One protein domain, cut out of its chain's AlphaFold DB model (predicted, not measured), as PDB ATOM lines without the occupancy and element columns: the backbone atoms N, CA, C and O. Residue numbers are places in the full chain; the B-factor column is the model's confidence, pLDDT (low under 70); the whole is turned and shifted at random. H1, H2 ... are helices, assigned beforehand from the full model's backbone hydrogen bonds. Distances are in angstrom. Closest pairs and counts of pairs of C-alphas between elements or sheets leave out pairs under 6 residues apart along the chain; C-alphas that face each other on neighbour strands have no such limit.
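This is residues 50 to 101 of the 101 residues of an uncharacterized protein of Xenorhabdus bovienii str. kraussei Becker Underwood (UniProt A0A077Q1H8). Two helices of unequal length make an open, flat V, the longer arm H1 and the shorter arm H2, with residues 77 to 83 as the loop at its point and the space between the arms empty. The printed part has 52 residues with two named helices, H1 then H2, and no named strand, and its class is all helix. It is extended, with a radius of gyration of the C-alphas of 16.0 A and spans of 46 by 37 by 6 A.

H1 is residues 51 to 76, 36.8 A from first to last C-alpha, beginning at C-alpha 51 at (42.760, -16.994, 40.886). H2 is residues 84 to 98, 21.8 A long, ending at C-alpha 98 at (34.088, 16.335, 32.988).

H1 and H2 are only just apart, their closest C-alphas 8.0 A from each other. A short link of 7 residues joins them. In both helices every O i to N i+4 pair is within hydrogen-bond range.

The C-alphas farthest apart, those of Ser 50 and Ala 81, are 47.5 A from each other. The printed part has no cut and ends at the chain's last residue, 101. Its mean pLDDT is 75.4, with residues 78 to 87 and 96 to 101 under 70.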
ATOM      1  N   SER A  50      41.111 -14.087  44.402       76.75
ATOM      2  CA  SER A  50      41.090 -15.503  44.021       76.75
ATOM      3  C   SER A  50      41.480 -15.669  42.548       76.75
ATOM      4  O   SER A  50      41.058 -14.882  41.695       76.75
ATOM      5  N   ALA A  51      42.245 -16.717  42.231       78.88
ATOM      6  CA  ALA A  51      42.760 -16.994  40.886       78.88
ATOM      7  C   ALA A  51      41.667 -16.995  39.794       78.88
ATOM      8  O   ALA A  51      41.914 -16.579  38.662       78.88
ATOM      9  N   ILE A  52      40.441 -17.395  40.148       82.12
ATOM     10  CA  ILE A  52      39.281 -17.416  39.244       82.12
ATOM     11  C   ILE A  52      38.839 -15.995  38.866       82.12
ATOM     12  O   ILE A  52      38.547 -15.729  37.701       82.12
ATOM     13  N   ALA A  53      38.830 -15.064  39.826       80.94
ATOM     14  CA  ALA A  53      38.446 -13.674  39.583       80.94
ATOM     15  C   ALA A  53      39.473 -12.955  38.695       80.94
ATOM     16  O   ALA A  53      39.100 -12.203  37.797       80.94
ATOM     17  N   ILE A  54      40.764 -13.249  38.891       84.38
ATOM     18  CA  ILE A  54      41.851 -12.741  38.044       84.38
ATOM     19  C   ILE A  54      41.662 -13.235  36.605       84.38
ATOM     20  O   ILE A  54      41.660 -12.433  35.674       84.38
ATOM     21  N   GLY A  55      41.426 -14.538  36.416       83.06
ATOM     22  CA  GLY A  55      41.160 -15.114  35.095       83.06
ATOM     23  C   GLY A  55      39.931 -14.509  34.408       83.06
ATOM     24  O   GLY A  55      39.978 -14.215  33.212       83.06
ATOM     25  N   ALA A  56      38.855 -14.257  35.159       86.19
ATOM     26  CA  ALA A  56      37.644 -13.623  34.640       86.19
ATOM     27  C   ALA A  56      37.890 -12.172  34.187       86.19
ATOM     28  O   ALA A  56      37.500 -11.803  33.080       86.19
ATOM     29  N   LEU A  57      38.594 -11.369  34.994       86.12
ATOM     30  CA  LEU A  57      38.946  -9.983  34.658       86.12
ATOM     31  C   LEU A  57      39.854  -9.900  33.427       86.12
ATOM     32  O   LEU A  57      39.627  -9.074  32.538       86.12
ATOM     33  N   LEU A  58      40.852 -10.783  33.342       86.00
ATOM     34  CA  LEU A  58      41.742 -10.865  32.185       86.00
ATOM     35  C   LEU A  58      40.974 -11.262  30.920       86.00
ATOM     36  O   LEU A  58      41.157 -10.650  29.872       86.00
ATOM     37  N   SER A  59      40.061 -12.231  31.023       88.38
ATOM     38  CA  SER A  59      39.230 -12.667  29.894       88.38
ATOM     39  C   SER A  59      38.297 -11.555  29.410       88.38
ATOM     40  O   SER A  59      38.212 -11.305  28.211       88.38
ATOM     41  N   ILE A  60      37.657 -10.831  30.333       90.75
ATOM     42  CA  ILE A  60      36.840  -9.653  30.015       90.75
ATOM     43  C   ILE A  60      37.676  -8.592  29.295       90.75
ATOM     44  O   ILE A  60      37.256  -8.074  28.262       90.75
ATOM     45  N   SER A  61      38.889  -8.329  29.780       87.38
ATOM     46  CA  SER A  61      39.806  -7.367  29.162       87.38
ATOM     47  C   SER A  61      40.175  -7.762  27.727       87.38
ATOM     48  O   SER A  61      40.204  -6.910  26.841       87.38
ATOM     49  N   VAL A  62      40.390  -9.057  27.465       88.50
ATOM     50  CA  VAL A  62      40.620  -9.570  26.101       88.50
ATOM     51  C   VAL A  62      39.415  -9.340  25.216       88.50
ATOM     52  O   VAL A  62      39.580  -8.880  24.091       88.50
ATOM     53  N   ILE A  63      38.213  -9.639  25.706       92.06
ATOM     54  CA  ILE A  63      36.984  -9.461  24.932       92.06
ATOM     55  C   ILE A  63      36.844  -7.994  24.522       92.06
ATOM     56  O   ILE A  63      36.661  -7.711  23.341       92.06
ATOM     57  N   PHE A  64      37.026  -7.057  25.457       91.19
ATOM     58  CA  PHE A  64      37.012  -5.627  25.145       91.19
ATOM     59  C   PHE A  64      38.107  -5.229  24.147       91.19
ATOM     60  O   PHE A  64      37.828  -4.469  23.223       91.19
ATOM     61  N   GLY A  65      39.323  -5.767  24.283       86.75
ATOM     62  CA  GLY A  65      40.424  -5.521  23.347       86.75
ATOM     63  C   GLY A  65      40.172  -6.068  21.937       86.75
ATOM     64  O   GLY A  65      40.526  -5.432  20.947       86.75
ATOM     65  N   VAL A  66      39.528  -7.231  21.818       88.31
ATOM     66  CA  VAL A  66      39.148  -7.813  20.523       88.31
ATOM     67  C   VAL A  66      38.017  -7.007  19.895       88.31
ATOM     68  O   VAL A  66      38.092  -6.692  18.713       88.31
ATOM     69  N   VAL A  67      37.003  -6.624  20.672       92.62
ATOM     70  CA  VAL A  67      35.892  -5.795  20.185       92.62
ATOM     71  C   VAL A  67      36.403  -4.441  19.692       92.62
ATOM     72  O   VAL A  67      36.070  -4.039  18.578       92.62
ATOM     73  N   SER A  68      37.252  -3.760  20.468       86.38
ATOM     74  CA  SER A  68      37.834  -2.476  20.065       86.38
ATOM     75  C   SER A  68      38.779  -2.619  18.871       86.38
ATOM     76  O   SER A  68      38.752  -1.775  17.978       86.38
ATOM     77  N   GLY A  69      39.560  -3.701  18.793       83.69
ATOM     78  CA  GLY A  69      40.424  -4.002  17.652       83.69
ATOM     79  C   GLY A  69      39.641  -4.268  16.364       83.69
ATOM     80  O   GLY A  69      39.958  -3.691  15.327       83.69
ATOM     81  N   VAL A  70      38.578  -5.077  16.429       87.50
ATOM     82  CA  VAL A  70      37.678  -5.341  15.291       87.50
ATOM     83  C   VAL A  70      36.964  -4.061  14.863       87.50
ATOM     84  O   VAL A  70      36.900  -3.772  13.670       87.50
ATOM     85  N   TYR A  71      36.485  -3.262  15.819       85.56
ATOM     86  CA  TYR A  71      35.855  -1.973  15.538       85.56
ATOM     87  C   TYR A  71      36.833  -0.999  14.870       85.56
ATOM     88  O   TYR A  71      36.494  -0.382  13.867       85.56
ATOM     89  N   THR A  72      38.068  -0.914  15.371       80.44
ATOM     90  CA  THR A  72      39.127  -0.067  14.802       80.44
ATOM     91  C   THR A  72      39.535  -0.536  13.408       80.44
ATOM     92  O   THR A  72      39.757   0.300  12.542       80.44
ATOM     93  N   GLY A  73      39.591  -1.849  13.155       80.38
ATOM     94  CA  GLY A  73      39.863  -2.407  11.826       80.38
ATOM     95  C   GLY A  73      38.751  -2.088  10.827       80.38
ATOM     96  O   GLY A  73      39.017  -1.537   9.764       80.38
ATOM     97  N   TRP A  74      37.495  -2.321  11.215       82.94
ATOM     98  CA  TRP A  74      36.331  -1.940  10.409       82.94
ATOM     99  C   TRP A  74      36.285  -0.432  10.130       82.94
ATOM    100  O   TRP A  74      35.948  -0.000   9.027       82.94
ATOM    101  N   LEU A  75      36.650   0.381  11.122       76.31
ATOM    102  CA  LEU A  75      36.728   1.827  10.980       76.31
ATOM    103  C   LEU A  75      37.896   2.227  10.063       76.31
ATOM    104  O   LEU A  75      37.722   3.101   9.218       76.31
ATOM    105  N   SER A  76      39.058   1.570  10.179       73.62
ATOM    106  CA  SER A  76      40.257   1.785   9.350       73.62
ATOM    107  C   SER A  76      39.983   1.529   7.867       73.62
ATOM    108  O   SER A  76      40.457   2.277   7.015       73.62
ATOM    109  N   ASP A  77      39.149   0.537   7.558       73.75
ATOM    110  CA  ASP A  77      38.703   0.235   6.194       73.75
ATOM    111  C   ASP A  77      37.731   1.285   5.630       73.75
ATOM    112  O   ASP A  77      37.482   1.341   4.431       73.75
ATOM    113  N   ARG A  78      37.184   2.158   6.475       67.88
ATOM    114  CA  ARG A  78      36.332   3.284   6.060       67.88
ATOM    115  C   ARG A  78      37.055   4.631   6.126       67.88
ATOM    116  O   ARG A  78      36.615   5.596   5.504       67.88
ATOM    117  N   PHE A  79      38.176   4.696   6.844       58.44
ATOM    118  CA  PHE A  79      38.925   5.919   7.154       58.44
ATOM    119  C   PHE A  79      39.604   6.580   5.951       58.44
ATOM    120  O   PHE A  79      39.957   7.756   6.031       58.44
ATOM    121  N   TRP A  80      39.744   5.885   4.819       53.34
ATOM    122  CA  TRP A  80      40.239   6.493   3.579       53.34
ATOM    123  C   TRP A  80      39.242   7.511   2.989       53.34
ATOM    124  O   TRP A  80      39.606   8.283   2.107       53.34
ATOM    125  N   ALA A  81      38.020   7.585   3.532       60.16
ATOM    126  CA  ALA A  81      37.028   8.616   3.256       60.16
ATOM    127  C   ALA A  81      36.673   9.417   4.533       60.16
ATOM    128  O   ALA A  81      35.569   9.328   5.051       60.16
ATOM    129  N   GLN A  82      37.631  10.186   5.064       61.25
ATOM    130  CA  GLN A  82      37.397  11.472   5.756       61.25
ATOM    131  C   GLN A  82      36.226  11.544   6.780       61.25
ATOM    132  O   GLN A  82      35.176  12.079   6.446       61.25
ATOM    133  N   ALA A  83      36.383  11.108   8.043       58.16
ATOM    134  CA  ALA A  83      35.455  11.521   9.131       58.16
ATOM    135  C   ALA A  83      35.897  11.249  10.595       58.16
ATOM    136  O   ALA A  83      35.674  12.115  11.441       58.16
ATOM    137  N   PRO A  84      36.495  10.101  10.978       59.31
ATOM    138  CA  PRO A  84      36.480   9.718  12.400       59.31
ATOM    139  C   PRO A  84      37.586  10.303  13.304       59.31
ATOM    140  O   PRO A  84      37.470  10.196  14.523       59.31
ATOM    141  N   TYR A  85      38.605  10.993  12.771       64.62
ATOM    142  CA  TYR A  85      39.616  11.669  13.610       64.62
ATOM    143  C   TYR A  85      39.015  12.819  14.436       64.62
ATOM    144  O   TYR A  85      39.433  13.054  15.567       64.62
ATOM    145  N   PHE A  86      37.998  13.503  13.901       60.47
ATOM    146  CA  PHE A  86      37.337  14.615  14.589       60.47
ATOM    147  C   PHE A  86      36.386  14.125  15.689       60.47
ATOM    148  O   PHE A  86      36.298  14.732  16.752       60.47
ATOM    149  N   LEU A  87      35.719  12.986  15.460       68.25
ATOM    150  CA  LEU A  87      34.813  12.373  16.432       68.25
ATOM    151  C   LEU A  87      35.581  11.800  17.634       68.25
ATOM    152  O   LEU A  87      35.134  11.944  18.768       68.25
ATOM    153  N   TRP A  88      36.757  11.208  17.396       70.56
ATOM    154  CA  TRP A  88      37.625  10.702  18.465       70.56
ATOM    155  C   TRP A  88      38.198  11.835  19.327       70.56
ATOM    156  O   TRP A  88      38.141  11.769  20.553       70.56
ATOM    157  N   TYR A  89      38.636  12.929  18.692       70.56
ATOM    158  CA  TYR A  89      39.058  14.145  19.391       70.56
ATOM    159  C   TYR A  89      37.926  14.750  20.243       70.56
ATOM    160  O   TYR A  89      38.150  15.132  21.389       70.56
ATOM    161  N   TYR A  90      36.687  14.764  19.734       70.62
ATOM    162  CA  TYR A  90      35.522  15.251  20.484       70.62
ATOM    163  C   TYR A  90      35.228  14.427  21.746       70.62
ATOM    164  O   TYR A  90      34.897  14.997  22.786       70.62
ATOM    165  N   ILE A  91      35.366  13.100  21.675       78.12
ATOM    166  CA  ILE A  91      35.139  12.205  22.820       78.12
ATOM    167  C   ILE A  91      36.179  12.465  23.921       78.12
ATOM    168  O   ILE A  91      35.814  12.556  25.095       78.12
ATOM    169  N   GLU A  92      37.449  12.667  23.558       71.88
ATOM    170  CA  GLU A  92      38.492  12.996  24.537       71.88
ATOM    171  C   GLU A  92      38.324  14.402  25.136       71.88
ATOM    172  O   GLU A  92      38.479  14.569  26.348       71.88
ATOM    173  N   CYS A  93      37.916  15.403  24.346       72.25
ATOM    174  CA  CYS A  93      37.640  16.751  24.856       72.25
ATOM    175  C   CYS A  93      36.498  16.779  25.889       72.25
ATOM    176  O   CYS A  93      36.602  17.483  26.894       72.25
ATOM    177  N   VAL A  94      35.429  16.002  25.680       76.62
ATOM    178  CA  VAL A  94      34.301  15.913  26.627       76.62
ATOM    179  C   VAL A  94      34.715  15.196  27.916       76.62
ATOM    180  O   VAL A  94      34.369  15.646  29.010       76.62
ATOM    181  N   GLY A  95      35.515  14.131  27.808       71.62
ATOM    182  CA  GLY A  95      36.048  13.419  28.973       71.62
ATOM    183  C   GLY A  95      36.959  14.294  29.840       71.62
ATOM    184  O   GLY A  95      36.828  14.303  31.064       71.62
ATOM    185  N   PHE A  96      37.834  15.091  29.217       68.31
ATOM    186  CA  PHE A  96      38.755  15.976  29.939       68.31
ATOM    187  C   PHE A  96      38.042  17.147  30.632       68.31
ATOM    188  O   PHE A  96      38.482  17.602  31.688       68.31
ATOM    189  N   PHE A  97      36.926  17.622  30.071       66.69
ATOM    190  CA  PHE A  97      36.113  18.678  30.677       66.69
ATOM    191  C   PHE A  97      35.328  18.177  31.900       66.69
ATOM    192  O   PHE A  97      35.218  18.892  32.892       66.69
ATOM    193  N   SER A  98      34.855  16.925  31.880       64.62
ATOM    194  CA  SER A  98      34.088  16.335  32.988       64.62
ATOM    195  C   SER A  98      34.926  15.983  34.224       64.62
ATOM    196  O   SER A  98      34.363  15.806  35.297       64.62
ATOM    197  N   ILE A  99      36.250  15.858  34.086       68.38
ATOM    198  CA  ILE A  99      37.187  15.560  35.187       68.38
ATOM    199  C   ILE A  99      37.681  16.830  35.906       68.38
ATOM    200  O   ILE A  99      38.350  16.743  36.935       68.38
ATOM    201  N   ARG A 100      37.356  18.021  35.382       47.53
ATOM    202  CA  ARG A 100      37.804  19.322  35.909       47.53
ATOM    203  C   ARG A 100      36.710  20.187  36.555       47.53
ATOM    204  O   ARG A 100      37.000  21.337  36.883       47.53
ATOM    205  N   LEU A 101      35.508  19.646  36.754       47.66
ATOM    206  CA  LEU A 101      34.380  20.244  37.488       47.66
ATOM    207  C   LEU A 101      34.100  19.434  38.756       47.66
ATOM    208  O   LEU A 101      33.791  20.073  39.784       47.66
TER     209      LEU A 101